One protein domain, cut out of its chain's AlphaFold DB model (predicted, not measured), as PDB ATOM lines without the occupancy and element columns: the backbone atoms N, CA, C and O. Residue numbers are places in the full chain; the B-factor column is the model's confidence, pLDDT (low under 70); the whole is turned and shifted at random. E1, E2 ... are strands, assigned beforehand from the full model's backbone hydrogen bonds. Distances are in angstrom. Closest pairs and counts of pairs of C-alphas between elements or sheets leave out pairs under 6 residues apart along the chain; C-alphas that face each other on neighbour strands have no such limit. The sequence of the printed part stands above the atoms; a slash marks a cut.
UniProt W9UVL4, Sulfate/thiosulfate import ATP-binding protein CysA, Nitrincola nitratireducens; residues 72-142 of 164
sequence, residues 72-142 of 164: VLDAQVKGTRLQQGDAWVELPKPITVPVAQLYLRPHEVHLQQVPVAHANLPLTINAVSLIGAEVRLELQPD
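AT A GLANCE: This is residues 72 to 142 of the 164 residues of the protein "Sulfate/thiosulfate import ATP-binding protein CysA" of Nitrincola nitratireducens (UniProt W9UVL4). A small, strongly twisted and curled sheet of four strands, E3, E2, E1 and E4, makes one end of the domain, and a long two-stranded hairpin, E5 and E6, reaches away from it as an arm whose tip, residues 130 to 135, sticks out free. A long loop, residues 105 to 122, joins the two, and its residues 119 to 120 pair with the sheet's edge at E3. The printed part has 71 residues with six named strands, E1 to E6 in chain order, and no named helix; the class is all strand. The larger sheet has the order E3, E2, E1, E4, and both sheets are antiparallel. The whole is only just loose, close to compact, with a radius of gyration of the C-alphas of 13.8 A and spans of 44 by 20 by 19 A, the length coming from the arm.

IN THESE COORDINATES: In the larger sheet, E1 is residues 72 to 78, 18.1 A long, from C-alpha 72 at (254.499, 213.640, 204.663). E2 is residues 81 to 84 and E3 residues 87 to 90. E4 is residues 99 to 104, 16.3 A long. In the arm, E5 is residues 123 to 131, 21.3 A long from its C-alpha 123 at (248.535, 202.760, 198.527), and it bends by 65 degrees at residue 126. E6 is residues 134 to 141, 22.1 A long, ending at C-alpha 141 at (248.437, 207.385, 197.701).

HOW THE PARTS SIT: E1, E2 and E3 form a meander, each strand the antiparallel neighbour of the one before. With E4 they make a Greek key, four strands in a row in which the first is also the antiparallel neighbour of the fourth. E1 pairs in a staggered way, with E4 over residues 72 to 76 and with E2 over residues 76 to 78. E1 and E4 stand at 137 degrees, with N 73 and O 102 2.9 A apart. In the hairpin of E1 and E2, at 123 degrees, N 78 and O 81 are 2.8 A apart. In the hairpin of E2 and E3, at 169 degrees, N 82 and O 89 are 2.9 A apart. From edge strand E3 to edge strand E4 the strands' lines turn by 93 degrees. In the hairpin of E5 and E6, at 158 degrees, N 124 and O 140 are 2.8 A apart, and N 131 and O 134 are 2.9 A apart. E5 is apart from E1, E2, E3 and E4, and so is E6.

THE WHOLE: The C-alphas farthest apart, those of Thr 96 and Gly 132, are 44.5 A from each other. The printed part has no cut. The link from E4 to E5 is long, with 18 residues. Mean pLDDT of the printed part is 87.2, and no printed residue is under 70.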
ATOM      1  N   VAL A  72     255.307 212.710 203.872       84.12
ATOM      2  CA  VAL A  72     254.499 213.640 204.663       84.12
ATOM      3  C   VAL A  72     253.027 213.412 204.352       84.12
ATOM      4  O   VAL A  72     252.633 213.378 203.187       84.12
ATOM      5  N   LEU A  73     252.223 213.249 205.400       85.62
ATOM      6  CA  LEU A  73     250.767 213.158 205.332       85.62
ATOM      7  C   LEU A  73     250.149 214.337 206.087       85.62
ATOM      8  O   LEU A  73     250.289 214.435 207.307       85.62
ATOM      9  N   ASP A  74     249.401 215.177 205.380       88.19
ATOM     10  CA  ASP A  74     248.630 216.265 205.981       88.19
ATOM     11  C   ASP A  74     247.258 215.771 206.432       88.19
ATOM     12  O   ASP A  74     246.379 215.489 205.619       88.19
ATOM     13  N   ALA A  75     247.043 215.678 207.740       89.00
ATOM     14  CA  ALA A  75     245.849 215.055 208.290       89.00
ATOM     15  C   ALA A  75     245.134 215.943 209.310       89.00
ATOM     16  O   ALA A  75     245.736 216.694 210.079       89.00
ATOM     17  N   GLN A  76     243.808 215.817 209.351       91.62
ATOM     18  CA  GLN A  76     243.001 216.376 210.429       91.62
ATOM     19  C   GLN A  76     243.133 215.500 211.670       91.62
ATOM     20  O   GLN A  76     243.113 214.268 211.575       91.62
ATOM     21  N   VAL A  77     243.219 216.126 212.842       93.00
ATOM     22  CA  VAL A  77     243.288 215.399 214.113       93.00
ATOM     23  C   VAL A  77     241.897 215.285 214.726       93.00
ATOM     24  O   VAL A  77     241.186 216.274 214.911       93.00
ATOM     25  N   LYS A  78     241.512 214.064 215.088       88.94
ATOM     26  CA  LYS A  78     240.295 213.744 215.840       88.94
ATOM     27  C   LYS A  78     240.677 212.911 217.063       88.94
ATOM     28  O   LYS A  78     240.715 211.683 217.012       88.94
ATOM     29  N   GLY A  79     240.988 213.589 218.169       87.56
ATOM     30  CA  GLY A  79     241.430 212.951 219.411       87.56
ATOM     31  C   GLY A  79     242.811 212.307 219.258       87.56
ATOM     32  O   GLY A  79     243.820 213.004 219.218       87.56
ATOM     33  N   THR A  80     242.854 210.978 219.178       91.19
ATOM     34  CA  THR A  80     244.079 210.204 218.911       91.19
ATOM     35  C   THR A  80     244.219 209.796 217.448       91.19
ATOM     36  O   THR A  80     245.209 209.170 217.095       91.19
ATOM     37  N   ARG A  81     243.259 210.119 216.577       91.75
ATOM     38  CA  ARG A  81     243.292 209.695 215.177       91.75
ATOM     39  C   ARG A  81     243.697 210.841 214.260       91.75
ATOM     40  O   ARG A  81     243.042 211.881 214.256       91.75
ATOM     41  N   LEU A  82     244.728 210.622 213.454       92.81
ATOM     42  CA  LEU A  82     245.019 211.423 212.267       92.81
ATOM     43  C   LEU A  82     244.262 210.835 211.086       92.81
ATOM     44  O   LEU A  82     244.302 209.621 210.901       92.81
ATOM     45  N   GLN A  83     243.571 211.665 210.308       92.56
ATOM     46  CA  GLN A  83     242.825 211.216 209.134       92.56
ATOM     47  C   GLN A  83     242.891 212.215 207.971       92.56
ATOM     48  O   GLN A  83     242.725 213.421 208.162       92.56
ATOM     49  N   GLN A  84     243.042 211.688 206.756       90.81
ATOM     50  CA  GLN A  84     242.868 212.395 205.490       90.81
ATOM     51  C   GLN A  84     242.154 211.452 204.507       90.81
ATOM     52  O   GLN A  84     242.715 210.443 204.096       90.81
ATOM     53  N   GLY A  85     240.892 211.734 204.171       87.75
ATOM     54  CA  GLY A  85     240.084 210.803 203.370       87.75
ATOM     55  C   GLY A  85     239.971 209.422 204.035       87.75
ATOM     56  O   GLY A  85     239.599 209.325 205.212       87.75
ATOM     57  N   ASP A  86     240.327 208.376 203.287       88.06
ATOM     58  CA  ASP A  86     240.340 206.983 203.756       88.06
ATOM     59  C   ASP A  86     241.626 206.601 204.509       88.06
ATOM     60  O   ASP A  86     241.669 205.570 205.191       88.06
ATOM     61  N   ALA A  87     242.663 207.444 204.438       90.38
ATOM     62  CA  ALA A  87     243.896 207.265 205.186       90.38
ATOM     63  C   ALA A  87     243.732 207.718 206.639       90.38
ATOM     64  O   ALA A  87     243.288 208.835 206.914       90.38
ATOM     65  N   TRP A  88     244.119 206.867 207.586       92.50
ATOM     66  CA  TRP A  88     244.131 207.196 209.002       92.50
ATOM     67  C   TRP A  88     245.234 206.472 209.771       92.50
ATOM     68  O   TRP A  88     245.615 205.351 209.448       92.50
ATOM     69  N   VAL A  89     245.713 207.104 210.839       92.69
ATOM     70  CA  VAL A  89     246.705 206.546 211.766       92.69
ATOM     71  C   VAL A  89     246.282 206.871 213.194       92.69
ATOM     72  O   VAL A  89     245.880 207.997 213.494       92.69
ATOM     73  N   GLU A  90     246.351 205.883 214.079       92.88
ATOM     74  CA  GLU A  90     246.186 206.081 215.515       92.88
ATOM     75  C   GLU A  90     247.513 206.496 216.145       92.88
ATOM     76  O   GLU A  90     248.540 205.830 216.020       92.88
ATOM     77  N   LEU A  91     247.480 207.623 216.842       90.12
ATOM     78  CA  LEU A  91     248.599 208.156 217.588       90.12
ATOM     79  C   LEU A  91     248.652 207.532 218.986       90.12
ATOM     80  O   LEU A  91     247.615 207.387 219.639       90.12
ATOM     81  N   PRO A  92     249.858 207.267 219.518       87.50
ATOM     82  CA  PRO A  92     250.019 206.744 220.874       87.50
ATOM     83  C   PRO A  92     249.584 207.747 221.953       87.50
ATOM     84  O   PRO A  92     249.320 207.361 223.090       87.50
ATOM     85  N   LYS A  93     249.538 209.044 221.622       87.56
ATOM     86  CA  LYS A  93     249.096 210.123 222.510       87.56
ATOM     87  C   LYS A  93     248.170 211.077 221.750       87.56
ATOM     88  O   LYS A  93     248.421 211.336 220.573       87.56
ATOM     89  N   PRO A  94     247.127 211.617 222.402       85.25
ATOM     90  CA  PRO A  94     246.257 212.608 221.785       85.25
ATOM     91  C   PRO A  94     247.018 213.913 221.542       85.25
ATOM     92  O   PRO A  94     247.872 214.299 222.343       85.25
ATOM     93  N   ILE A  95     246.672 214.601 220.456       86.94
ATOM     94  CA  ILE A  95     247.235 215.911 220.124       86.94
ATOM     95  C   ILE A  95     246.086 216.910 219.996       86.94
ATOM     96  O   ILE A  95     245.077 216.641 219.348       86.94
ATOM     97  N   THR A  96     246.243 218.076 220.618       85.88
ATOM     98  CA  THR A  96     245.230 219.141 220.644       85.88
ATOM     99  C   THR A  96     245.509 220.180 219.560       85.88
ATOM    100  O   THR A  96     245.656 221.368 219.838       85.88
ATOM    101  N   VAL A  97     245.634 219.736 218.313       88.31
ATOM    102  CA  VAL A  97     245.739 220.622 217.143       88.31
ATOM    103  C   VAL A  97     244.701 220.184 216.114       88.31
ATOM    104  O   VAL A  97     244.439 218.995 216.026       88.31
ATOM    105  N   PRO A  98     244.067 221.090 215.354       86.31
ATOM    106  CA  PRO A  98     243.024 220.704 214.398       86.31
ATOM    107  C   PRO A  98     243.584 219.972 213.167       86.31
ATOM    108  O   PRO A  98     242.922 219.105 212.598       86.31
ATOM    109  N   VAL A  99     244.809 220.316 212.766       88.62
ATOM    110  CA  VAL A  99     245.522 219.759 211.612       88.62
ATOM    111  C   VAL A  99     246.967 219.516 212.029       88.62
ATOM    112  O   VAL A  99     247.542 220.337 212.745       88.62
ATOM    113  N   ALA A 100     247.538 218.396 211.597       89.44
ATOM    114  CA  ALA A 100     248.931 218.047 211.827       89.44
ATOM    115  C   ALA A 100     249.528 217.365 210.593       89.44
ATOM    116  O   ALA A 100     248.815 216.733 209.813       89.44
ATOM    117  N   GLN A 101     250.848 217.468 210.459       87.00
ATOM    118  CA  GLN A 101     251.610 216.745 209.447       87.00
ATOM    119  C   GLN A 101     252.250 215.521 210.103       87.00
ATOM    120  O   GLN A 101     252.910 215.645 211.138       87.00
ATOM    121  N   LEU A 102     252.042 214.345 209.521       86.75
ATOM    122  CA  LEU A 102     252.692 213.108 209.935       86.75
ATOM    123  C   LEU A 102     253.884 212.843 209.023       86.75
ATOM    124  O   LEU A 102     253.719 212.687 207.816       86.75
ATOM    125  N   TYR A 103     255.064 212.756 209.623       85.25
ATOM    126  CA  TYR A 103     256.304 212.434 208.936       85.25
ATOM    127  C   TYR A 103     256.618 210.949 209.114       85.25
ATOM    128  O   TYR A 103     256.610 210.443 210.235       85.25
ATOM    129  N   LEU A 104     256.875 210.251 208.010       82.88
ATOM    130  CA  LEU A 104     257.104 208.808 207.978       82.88
ATOM    131  C   LEU A 104     258.371 208.486 207.199       82.88
ATOM    132  O   LEU A 104     258.484 208.812 206.014       82.88
ATOM    133  N   ARG A 105     259.302 207.770 207.826       83.50
ATOM    134  CA  ARG A 105     260.474 207.257 207.116       83.50
ATOM    135  C   ARG A 105     260.145 205.930 206.430       83.50
ATOM    136  O   ARG A 105     259.510 205.078 207.047       83.50
ATOM    137  N   PRO A 106     260.623 205.687 205.195       80.88
ATOM    138  CA  PRO A 106     260.329 204.454 204.463       80.88
ATOM    139  C   PRO A 106     260.624 203.155 205.226       80.88
ATOM    140  O   PRO A 106     259.866 202.198 205.121       80.88
ATOM    141  N   HIS A 107     261.693 203.124 206.027       79.75
ATOM    142  CA  HIS A 107     262.093 201.942 206.800       79.75
ATOM    143  C   HIS A 107     261.343 201.783 208.134       79.75
ATOM    144  O   HIS A 107     261.476 200.744 208.774       79.75
ATOM    145  N   GLU A 108     260.578 202.788 208.568       81.81
ATOM    146  CA  GLU A 108     259.701 202.693 209.745       81.81
ATOM    147  C   GLU A 108     258.319 202.126 209.371       81.81
ATOM    148  O   GLU A 108     257.535 201.756 210.245       81.81
ATOM    149  N   VAL A 109     258.022 202.007 208.071       82.69
ATOM    150  CA  VAL A 109     256.737 201.540 207.545       82.69
ATOM    151  C   VAL A 109     256.850 200.105 207.034       82.69
ATOM    152  O   VAL A 109     257.769 199.747 206.299       82.69
ATOM    153  N   HIS A 110     255.857 199.287 207.384       85.88
ATOM    154  CA  HIS A 110     255.699 197.930 206.868       85.88
ATOM    155  C   HIS A 110     254.416 197.838 206.047       85.88
ATOM    156  O   HIS A 110     253.350 198.254 206.501       85.88
ATOM    157  N   LEU A 111     254.514 197.264 204.848       86.44
ATOM    158  CA  LEU A 111     253.360 197.080 203.974       86.44
ATOM    159  C   LEU A 111     252.517 195.893 204.436       86.44
ATOM    160  O   LEU A 111     253.038 194.829 204.768       86.44
ATOM    161  N   GLN A 112     251.202 196.087 204.425       89.75
ATOM    162  CA  GLN A 112     250.202 195.081 204.758       89.75
ATOM    163  C   GLN A 112     249.149 195.049 203.652       89.75
ATOM    164  O   GLN A 112     248.835 196.079 203.063       89.75
ATOM    165  N   GLN A 113     248.602 193.867 203.366       87.31
ATOM    166  CA  GLN A 113     247.531 193.718 202.367       87.31
ATOM    167  C   GLN A 113     246.157 194.143 202.904       87.31
ATOM    168  O   GLN A 113     245.232 194.371 202.132       87.31
ATOM    169  N   VAL A 114     246.015 194.214 204.229       89.38
ATOM    170  CA  VAL A 114     244.769 194.534 204.931       89.38
ATOM    171  C   VAL A 114     245.067 195.625 205.963       89.38
ATOM    172  O   VAL A 114     246.153 195.598 206.553       89.38
ATOM    173  N   PRO A 115     244.137 196.569 206.208       89.94
ATOM    174  CA  PRO A 115     244.304 197.569 207.255       89.94
ATOM    175  C   PRO A 115     244.565 196.924 208.617       89.94
ATOM    176  O   PRO A 115     243.950 195.914 208.971       89.94
ATOM    177  N   VAL A 116     245.459 197.524 209.399       91.69
ATOM    178  CA  VAL A 116     245.738 197.090 210.773       91.69
ATOM    179  C   VAL A 116     244.947 197.941 211.758       91.69
ATOM    180  O   VAL A 116     244.482 199.028 211.427       91.69
ATOM    181  N   ALA A 117     244.803 197.468 212.998       90.06
ATOM    182  CA  ALA A 117     243.979 198.140 214.008       90.06
ATOM    183  C   ALA A 117     244.347 199.621 214.232       90.06
ATOM    184  O   ALA A 117     243.462 200.427 214.484       90.06
ATOM    185  N   HIS A 118     245.629 199.975 214.096       90.69
ATOM    186  CA  HIS A 118     246.155 201.310 214.394       90.69
ATOM    187  C   HIS A 118     246.534 202.131 213.149       90.69
ATOM    188  O   HIS A 118     246.997 203.261 213.293       90.69
ATOM    189  N   ALA A 119     246.372 201.604 211.932       92.19
ATOM    190  CA  ALA A 119     246.713 202.337 210.715       92.19
ATOM    191  C   ALA A 119     246.035 201.770 209.462       92.19
ATOM    192  O   ALA A 119     245.977 200.558 209.242       92.19
ATOM    193  N   ASN A 120     245.617 202.679 208.588       92.62
ATOM    194  CA  ASN A 120     245.208 202.412 207.222       92.62
ATOM    195  C   ASN A 120     245.774 203.509 206.322       92.62
ATOM    196  O   ASN A 120     245.327 204.646 206.399       92.62
ATOM    197  N   LEU A 121     246.730 203.177 205.464       90.44
ATOM    198  CA  LEU A 121     247.261 204.092 204.454       90.44
ATOM    199  C   LEU A 121     247.121 203.397 203.095       90.44
ATOM    200  O   LEU A 121     248.038 202.677 202.697       90.44
ATOM    201  N   PRO A 122     245.963 203.524 202.419       89.94
ATOM    202  CA  PRO A 122     245.737 202.870 201.135       89.94
ATOM    203  C   PRO A 122     246.733 203.374 200.089       89.94
ATOM    204  O   PRO A 122     246.889 204.578 199.888       89.94
ATOM    205  N   LEU A 123     247.452 202.456 199.456       89.25
ATOM    206  CA  LEU A 123     248.535 202.760 198.527       89.25
ATOM    207  C   LEU A 123     248.446 201.811 197.333       89.25
ATOM    208  O   LEU A 123     248.223 200.613 197.505       89.25
ATOM    209  N   THR A 124     248.682 202.331 196.132       88.31
ATOM    210  CA  THR A 124     248.811 201.534 194.907       88.31
ATOM    211  C   THR A 124     250.277 201.452 194.497       88.31
ATOM    212  O   THR A 124     251.006 202.437 194.582       88.31
ATOM    213  N   ILE A 125     250.729 200.279 194.047       89.69
ATOM    214  CA  ILE A 125     252.088 200.114 193.522       89.69
ATOM    215  C   ILE A 125     252.152 200.737 192.130       89.69
ATOM    216  O   ILE A 125     251.461 200.284 191.220       89.69
ATOM    217  N   ASN A 126     253.006 201.741 191.964       87.69
ATOM    218  CA  ASN A 126     253.265 202.374 190.677       87.69
ATOM    219  C   ASN A 126     254.417 201.681 189.933       87.69
ATOM    220  O   ASN A 126     254.310 201.392 188.743       87.69
ATOM    221  N   ALA A 127     255.508 201.364 190.638       84.12
ATOM    222  CA  ALA A 127     256.662 200.684 190.057       84.12
ATOM    223  C   ALA A 127     257.369 199.761 191.058       84.12
ATOM    224  O   ALA A 127     257.304 199.942 192.276       84.12
ATOM    225  N   VAL A 128     258.071 198.766 190.512       87.81
ATOM    226  CA  VAL A 128     258.888 197.806 191.261       87.81
ATOM    227  C   VAL A 128     260.272 197.764 190.630       87.81
ATOM    228  O   VAL A 128     260.411 197.398 189.464       87.81
ATOM    229  N   SER A 129     261.293 198.108 191.409       85.38
ATOM    230  CA  SER A 129     262.689 198.111 190.974       85.38
ATOM    231  C   SER A 129     263.519 197.157 191.827       85.38
ATOM    232  O   SER A 129     263.445 197.172 193.054       85.38
ATOM    233  N   LEU A 130     264.335 196.327 191.179       82.19
ATOM    234  CA  LEU A 130     265.252 195.404 191.848       82.19
ATOM    235  C   LEU A 130     266.630 196.058 191.953       82.19
ATOM    236  O   LEU A 130     267.276 196.308 190.936       82.19
ATOM    237  N   ILE A 131     267.088 196.325 193.176       80.50
ATOM    238  CA  ILE A 131     268.392 196.940 193.440       80.50
ATOM    239  C   ILE A 131     269.227 195.947 194.248       80.50
ATOM    240  O   ILE A 131     269.192 195.900 195.477       80.50
ATOM    241  N   GLY A 132     269.982 195.106 193.538       82.62
ATOM    242  CA  GLY A 132     270.786 194.053 194.156       82.62
ATOM    243  C   GLY A 132     269.914 193.024 194.881       82.62
ATOM    244  O   GLY A 132     269.178 192.281 194.240       82.62
ATOM    245  N   ALA A 133     270.025 192.968 196.211       79.94
ATOM    246  CA  ALA A 133     269.234 192.080 197.069       79.94
ATOM    247  C   ALA A 133     267.981 192.755 197.662       79.94
ATOM    248  O   ALA A 133     267.251 192.124 198.424       79.94
ATOM    249  N   GLU A 134     267.743 194.030 197.346       75.62
ATOM    250  CA  GLU A 134     266.611 194.800 197.850       75.62
ATOM    251  C   GLU A 134     265.568 195.021 196.746       75.62
ATOM    252  O   GLU A 134     265.894 195.203 195.569       75.62
ATOM    253  N   VAL A 135     264.293 195.013 197.140       80.50
ATOM    254  CA  VAL A 135     263.173 195.416 196.283       80.50
ATOM    255  C   VAL A 135     262.778 196.827 196.687       80.50
ATOM    256  O   VAL A 135     262.438 197.067 197.843       80.50
ATOM    257  N   ARG A 136     262.813 197.757 195.736       82.19
ATOM    258  CA  ARG A 136     262.290 199.108 195.910       82.19
ATOM    259  C   ARG A 136     260.898 199.180 195.306       82.19
ATOM    260  O   ARG A 136     260.704 198.807 194.147       82.19
ATOM    261  N   LEU A 137     259.951 199.659 196.099       84.06
ATOM    262  CA  LEU A 137     258.581 199.894 195.675       84.06
ATOM    263  C   LEU A 137     258.343 201.398 195.592       84.06
ATOM    264  O   LEU A 137     258.664 202.144 196.512       84.06
ATOM    265  N   GLU A 138     257.775 201.833 194.477       84.00
ATOM    266  CA  GLU A 138     257.230 203.178 194.338       84.00
ATOM    267  C   GLU A 138     255.727 203.077 194.533       84.00
ATOM    268  O   GLU A 138     255.046 202.357 193.797       84.00
ATOM    269  N   LEU A 139     255.216 203.761 195.554       85.50
ATOM    270  CA  LEU A 139     253.817 203.675 195.950       85.50
ATOM    271  C   LEU A 139     253.141 205.022 195.745       85.50
ATOM    272  O   LEU A 139     253.730 206.061 196.029       85.50
ATOM    273  N   GLN A 140     251.896 205.004 195.291       85.62
ATOM    274  CA  GLN A 140     251.065 206.188 195.136       85.62
ATOM    275  C   GLN A 140     249.899 206.145 196.137       85.62
ATOM    276  O   GLN A 140     249.229 205.113 196.222       85.62
ATOM    277  N   PRO A 141     249.640 207.235 196.883       87.06
ATOM    278  CA  PRO A 141     248.437 207.385 197.701       87.06
ATOM    279  C   PRO A 141     247.147 207.100 196.926       87.06
ATOM    280  O   PRO A 141     246.973 207.600 195.814       87.06
ATOM    281  N   ASP A 142     246.240 206.326 197.524       86.50
ATOM    282  CA  ASP A 142     244.904 206.059 196.984       86.50
ATOM    283  C   ASP A 142     243.831 206.667 197.900       86.50
ATOM    284  O   ASP A 142     243.685 206.270 199.055       86.50
TER     285      ASP A 142